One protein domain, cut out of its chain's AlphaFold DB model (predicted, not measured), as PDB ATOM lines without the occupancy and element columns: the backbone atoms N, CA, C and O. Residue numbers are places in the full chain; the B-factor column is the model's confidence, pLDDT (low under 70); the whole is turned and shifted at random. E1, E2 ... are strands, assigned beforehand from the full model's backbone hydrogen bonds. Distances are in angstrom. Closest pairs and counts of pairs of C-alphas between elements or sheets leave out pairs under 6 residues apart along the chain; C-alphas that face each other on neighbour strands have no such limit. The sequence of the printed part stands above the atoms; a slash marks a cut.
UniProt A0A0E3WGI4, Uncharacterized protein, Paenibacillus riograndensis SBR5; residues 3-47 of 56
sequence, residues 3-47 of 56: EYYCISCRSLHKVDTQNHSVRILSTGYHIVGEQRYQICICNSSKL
ATOM      1  N   GLU A   3     -22.719 -84.402  41.328       82.69
ATOM      2  CA  GLU A   3     -22.931 -84.478  42.779       82.69
ATOM      3  C   GLU A   3     -21.710 -85.047  43.493       82.69
ATOM      4  O   GLU A   3     -21.210 -86.114  43.144       82.69
ATOM      5  N   TYR A   4     -21.255 -84.334  44.519       85.69
ATOM      6  CA  TYR A   4     -20.171 -84.761  45.393       85.69
ATOM      7  C   TYR A   4     -20.632 -84.719  46.844       85.69
ATOM      8  O   TYR A   4     -21.177 -83.712  47.293       85.69
ATOM      9  N   TYR A   5     -20.345 -85.763  47.614       87.12
ATOM     10  CA  TYR A   5     -20.533 -85.717  49.061       87.12
ATOM     11  C   TYR A   5     -19.377 -84.942  49.711       87.12
ATOM     12  O   TYR A   5     -18.222 -85.369  49.639       87.12
ATOM     13  N   CYS A   6     -19.644 -83.777  50.311       86.62
ATOM     14  CA  CYS A   6     -18.608 -83.004  50.993       86.62
ATOM     15  C   CYS A   6     -18.366 -83.558  52.399       86.62
ATOM     16  O   CYS A   6     -19.239 -83.478  53.262       86.62
ATOM     17  N   ILE A   7     -17.156 -84.049  52.668       86.81
ATOM     18  CA  ILE A   7     -16.803 -84.600  53.988       86.81
ATOM     19  C   ILE A   7     -16.682 -83.513  55.067       86.81
ATOM     20  O   ILE A   7     -16.885 -83.792  56.246       86.81
ATOM     21  N   SER A   8     -16.393 -82.266  54.674       85.38
ATOM     22  CA  SER A   8     -16.217 -81.145  55.606       85.38
ATOM     23  C   SER A   8     -17.534 -80.627  56.181       85.38
ATOM     24  O   SER A   8     -17.591 -80.306  57.362       85.38
ATOM     25  N   CYS A   9     -18.592 -80.542  55.370       84.00
ATOM     26  CA  CYS A   9     -19.920 -80.103  55.821       84.00
ATOM     27  C   CYS A   9     -20.938 -81.250  55.924       84.00
ATOM     28  O   CYS A   9     -22.085 -81.002  56.284       84.00
ATOM     29  N   ARG A  10     -20.530 -82.490  55.614       85.12
ATOM     30  CA  ARG A  10     -21.377 -83.695  55.597       85.12
ATOM     31  C   ARG A  10     -22.655 -83.527  54.762       85.12
ATOM     32  O   ARG A  10     -23.708 -84.031  55.137       85.12
ATOM     33  N   SER A  11     -22.554 -82.821  53.633       83.12
ATOM     34  CA  SER A  11     -23.684 -82.490  52.754       83.12
ATOM     35  C   SER A  11     -23.392 -82.826  51.291       83.12
ATOM     36  O   SER A  11     -22.233 -82.858  50.869       83.12
ATOM     37  N   LEU A  12     -24.444 -83.074  50.508       84.88
ATOM     38  CA  LEU A  12     -24.352 -83.300  49.065       84.88
ATOM     39  C   LEU A  12     -24.270 -81.967  48.326       84.88
ATOM     40  O   LEU A  12     -25.149 -81.112  48.426       84.88
ATOM     41  N   HIS A  13     -23.202 -81.795  47.560       81.62
ATOM     42  CA  HIS A  13     -22.949 -80.603  46.774       81.62
ATOM     43  C   HIS A  13     -23.168 -80.889  45.295       81.62
ATOM     44  O   HIS A  13     -22.451 -81.685  44.686       81.62
ATOM     45  N   LYS A  14     -24.134 -80.181  44.708       76.38
ATOM     46  CA  LYS A  14     -24.331 -80.114  43.261       76.38
ATOM     47  C   LYS A  14     -23.387 -79.065  42.695       76.38
ATOM     48  O   LYS A  14     -23.668 -77.872  42.745       76.38
ATOM     49  N   VAL A  15     -22.249 -79.521  42.189       69.88
ATOM     50  CA  VAL A  15     -21.254 -78.651  41.571       69.88
ATOM     51  C   VAL A  15     -21.621 -78.509  40.103       69.88
ATOM     52  O   VAL A  15     -21.596 -79.478  39.332       69.88
ATOM     53  N   ASP A  16     -21.991 -77.295  39.724       69.12
ATOM     54  CA  ASP A  16     -22.048 -76.903  38.328       69.12
ATOM     55  C   ASP A  16     -20.822 -76.052  38.008       69.12
ATOM     56  O   ASP A  16     -20.488 -75.134  38.754       69.12
ATOM     57  N   THR A  17     -20.121 -76.362  36.919       60.72
ATOM     58  CA  THR A  17     -18.892 -75.654  36.526       60.72
ATOM     59  C   THR A  17     -19.120 -74.173  36.230       60.72
ATOM     60  O   THR A  17     -18.152 -73.426  36.183       60.72
ATOM     61  N   GLN A  18     -20.372 -73.742  36.050       64.00
ATOM     62  CA  GLN A  18     -20.732 -72.338  35.844       64.00
ATOM     63  C   GLN A  18     -21.213 -71.646  37.127       64.00
ATOM     64  O   GLN A  18     -21.273 -70.421  37.180       64.00
ATOM     65  N   ASN A  19     -21.543 -72.404  38.179       59.41
ATOM     66  CA  ASN A  19     -22.150 -71.869  39.393       59.41
ATOM     67  C   ASN A  19     -21.165 -71.963  40.568       59.41
ATOM     68  O   ASN A  19     -21.008 -72.997  41.213       59.41
ATOM     69  N   HIS A  20     -20.471 -70.856  40.836       58.81
ATOM     70  CA  HIS A  20     -19.389 -70.759  41.826       58.81
ATOM     71  C   HIS A  20     -19.891 -70.643  43.282       58.81
ATOM     72  O   HIS A  20     -19.144 -70.207  44.161       58.81
ATOM     73  N   SER A  21     -21.144 -71.015  43.559       65.25
ATOM     74  CA  SER A  21     -21.762 -70.916  44.890       65.25
ATOM     75  C   SER A  21     -21.021 -71.732  45.954       65.25
ATOM     76  O   SER A  21     -20.997 -71.349  47.123       65.25
ATOM     77  N   VAL A  22     -20.355 -72.818  45.550       68.12
ATOM     78  CA  VAL A  22     -19.495 -73.622  46.418       68.12
ATOM     79  C   VAL A  22     -18.105 -73.738  45.809       68.12
ATOM     80  O   VAL A  22     -17.903 -74.395  44.790       68.12
ATOM     81  N   ARG A  23     -17.106 -73.154  46.479       76.44
ATOM     82  CA  ARG A  23     -15.705 -73.356  46.100       76.44
ATOM     83  C   ARG A  23     -15.219 -74.699  46.641       76.44
ATOM     84  O   ARG A  23     -14.925 -74.836  47.831       76.44
ATOM     85  N   ILE A  24     -15.152 -75.687  45.756       80.31
ATOM     86  CA  ILE A  24     -14.534 -76.980  46.041       80.31
ATOM     87  C   ILE A  24     -13.015 -76.801  46.083       80.31
ATOM     88  O   ILE A  24     -12.421 -76.270  45.148       80.31
ATOM     89  N   LEU A  25     -12.404 -77.205  47.192       84.38
ATOM     90  CA  LEU A  25     -10.957 -77.184  47.398       84.38
ATOM     91  C   LEU A  25     -10.301 -78.426  46.802       84.38
ATOM     92  O   LEU A  25      -9.234 -78.338  46.208       84.38
ATOM     93  N   SER A  26     -10.944 -79.579  46.972       84.88
ATOM     94  CA  SER A  26     -10.456 -80.854  46.460       84.88
ATOM     95  C   SER A  26     -11.621 -81.794  46.174       84.88
ATOM     96  O   SER A  26     -12.648 -81.749  46.855       84.88
ATOM     97  N   THR A  27     -11.467 -82.640  45.163       88.38
ATOM     98  CA  THR A  27     -12.381 -83.745  44.861       88.38
ATOM     99  C   THR A  27     -11.628 -85.060  44.968       88.38
ATOM    100  O   THR A  27     -10.410 -85.121  44.817       88.38
ATOM    101  N   GLY A  28     -12.356 -86.129  45.247       89.44
ATOM    102  CA  GLY A  28     -11.779 -87.452  45.375       89.44
ATOM    103  C   GLY A  28     -12.833 -88.533  45.253       89.44
ATOM    104  O   GLY A  28     -14.000 -88.276  44.940       89.44
ATOM    105  N   TYR A  29     -12.399 -89.757  45.523       90.62
ATOM    106  CA  TYR A  29     -13.270 -90.914  45.535       90.62
ATOM    107  C   TYR A  29     -13.069 -91.694  46.824       90.62
ATOM    108  O   TYR A  29     -11.940 -91.870  47.273       90.62
ATOM    109  N   HIS A  30     -14.169 -92.161  47.398       86.62
ATOM    110  CA  HIS A  30     -14.156 -93.086  48.517       86.62
ATOM    111  C   HIS A  30     -14.645 -94.445  48.026       86.62
ATOM    112  O   HIS A  30     -15.702 -94.523  47.403       86.62
ATOM    113  N   ILE A  31     -13.858 -95.496  48.245       90.12
ATOM    114  CA  ILE A  31     -14.187 -96.853  47.802       90.12
ATOM    115  C   ILE A  31     -14.623 -97.650  49.031       90.12
ATOM    116  O   ILE A  31     -13.863 -97.742  49.993       90.12
ATOM    117  N   VAL A  32     -15.834 -98.209  48.999       88.88
ATOM    118  CA  VAL A  32     -16.360 -99.098  50.047       88.88
ATOM    119  C   VAL A  32     -16.764-100.407  49.383       88.88
ATOM    120  O   VAL A  32     -17.740-100.458  48.633       88.88
ATOM    121  N   GLY A  33     -15.980-101.458  49.628       92.94
ATOM    122  CA  GLY A  33     -16.105-102.714  48.890       92.94
ATOM    123  C   GLY A  33     -15.915-102.480  47.389       92.94
ATOM    124  O   GLY A  33     -14.892-101.948  46.968       92.94
ATOM    125  N   GLU A  34     -16.926-102.836  46.597       93.50
ATOM    126  CA  GLU A  34     -16.942-102.658  45.137       93.50
ATOM    127  C   GLU A  34     -17.547-101.313  44.690       93.50
ATOM    128  O   GLU A  34     -17.555-100.992  43.501       93.50
ATOM    129  N   GLN A  35     -18.060-100.500  45.621       90.38
ATOM    130  CA  GLN A  35     -18.707 -99.228  45.299       90.38
ATOM    131  C   GLN A  35     -17.730 -98.054  45.382       90.38
ATOM    132  O   GLN A  35     -16.944 -97.936  46.321       90.38
ATOM    133  N   ARG A  36     -17.819 -97.139  44.407       89.38
ATOM    134  CA  ARG A  36     -17.004 -95.921  44.319       89.38
ATOM    135  C   ARG A  36     -17.881 -94.679  44.461       89.38
ATOM    136  O   ARG A  36     -18.622 -94.326  43.548       89.38
ATOM    137  N   TYR A  37     -17.726 -93.973  45.571       87.00
ATOM    138  CA  TYR A  37     -18.444 -92.739  45.878       87.00
ATOM    139  C   TYR A  37     -17.613 -91.513  45.515       87.00
ATOM    140  O   TYR A  37     -16.407 -91.476  45.753       87.00
ATOM    141  N   GLN A  38     -18.257 -90.491  44.956       89.62
ATOM    142  CA  GLN A  38     -17.625 -89.205  44.674       89.62
ATOM    143  C   GLN A  38     -17.686 -88.318  45.914       89.62
ATOM    144  O   GLN A  38     -18.767 -88.032  46.432       89.62
ATOM    145  N   ILE A  39     -16.525 -87.862  46.380       91.25
ATOM    146  CA  ILE A  39     -16.413 -87.005  47.562       91.25
ATOM    147  C   ILE A  39     -15.729 -85.683  47.225       91.25
ATOM    148  O   ILE A  39     -14.997 -85.569  46.239       91.25
ATOM    149  N   CYS A  40     -15.950 -84.670  48.055       88.62
ATOM    150  CA  CYS A  40     -15.250 -83.397  47.950       88.62
ATOM    151  C   CYS A  40     -14.919 -82.787  49.316       88.62
ATOM    152  O   CYS A  40     -15.441 -83.187  50.356       88.62
ATOM    153  N   ILE A  41     -14.031 -81.799  49.299       88.06
ATOM    154  CA  ILE A  41     -13.726 -80.905  50.413       88.06
ATOM    155  C   ILE A  41     -14.085 -79.509  49.935       88.06
ATOM    156  O   ILE A  41     -13.538 -79.006  48.956       88.06
ATOM    157  N   CYS A  42     -15.042 -78.899  50.610       85.25
ATOM    158  CA  CYS A  42     -15.584 -77.594  50.296       85.25
ATOM    159  C   CYS A  42     -15.023 -76.560  51.276       85.25
ATOM    160  O   CYS A  42     -14.793 -76.869  52.445       85.25
ATOM    161  N   ASN A  43     -14.814 -75.323  50.821       80.38
ATOM    162  CA  ASN A  43     -14.486 -74.234  51.736       80.38
ATOM    163  C   ASN A  43     -15.762 -73.788  52.467       80.38
ATOM    164  O   ASN A  43     -16.526 -72.967  51.954       80.38
ATOM    165  N   SER A  44     -16.000 -74.351  53.653       66.44
ATOM    166  CA  SER A  44     -17.216 -74.104  54.431       66.44
ATOM    167  C   SER A  44     -17.369 -72.654  54.888       66.44
ATOM    168  O   SER A  44     -18.492 -72.198  55.080       66.44
ATOM    169  N   SER A  45     -16.274 -71.893  54.979       64.50
ATOM    170  CA  SER A  45     -16.295 -70.475  55.357       64.50
ATOM    171  C   SER A  45     -16.945 -69.568  54.307       64.50
ATOM    172  O   SER A  45     -17.310 -68.441  54.626       64.50
ATOM    173  N   LYS A  46     -17.081 -70.033  53.056       58.72
ATOM    174  CA  LYS A  46     -17.755 -69.302  51.968       58.72
ATOM    175  C   LYS A  46     -19.069 -69.937  51.526       58.72
ATOM    176  O   LYS A  46     -19.649 -69.468  50.550       58.72
ATOM    177  N   LEU A  47     -19.531 -70.986  52.207       58.50
ATOM    178  CA  LEU A  47     -20.870 -71.492  51.945       58.50
ATOM    179  C   LEU A  47     -21.851 -70.377  52.322       58.50
ATOM    180  O   LEU A  47     -21.809 -69.920  53.470       58.50
TER     181      LEU A  47
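This is residues 3 to 47 of the 56 residues of an uncharacterized protein of Paenibacillus riograndensis SBR5 (UniProt A0A0E3WGI4). What shape? A long hairpin, E3 and E4, has a short one, E1 and E2, beside E4 in one strongly twisted sheet; residues 31 to 36 stick out. What parts? The class is all strand, with 45 printed residues, no named helix, four strands and mixed sheet order E2 E1 E4 E3. It is only just compact, close to loose, with radius of gyration of the C-alphas 10.8 A and spans 33 by 20 by 14 A.

What pairs? E3, residues 24 to 32, forms a hairpin with E4, residues 35 to 42; N 28 to O 39 is 2.9 A. And beyond? E1, residues 3 to 6, is parallel to E4, N 5 to O 38 being 3.0 A, and forms a hairpin with E2, residues 11 to 15, N 4 to O 13 being 2.9 A.

How long? E3 spans 22.6 A from first to last C-alpha. Where? C-alpha 3 is at (-22.931, -84.478, 42.779), C-alpha 42 at (-15.584, -77.594, 50.296).

Any cut? The printed part has no cut. Confidence? Residues 15 to 22 and 44 to 47 have pLDDT under 70.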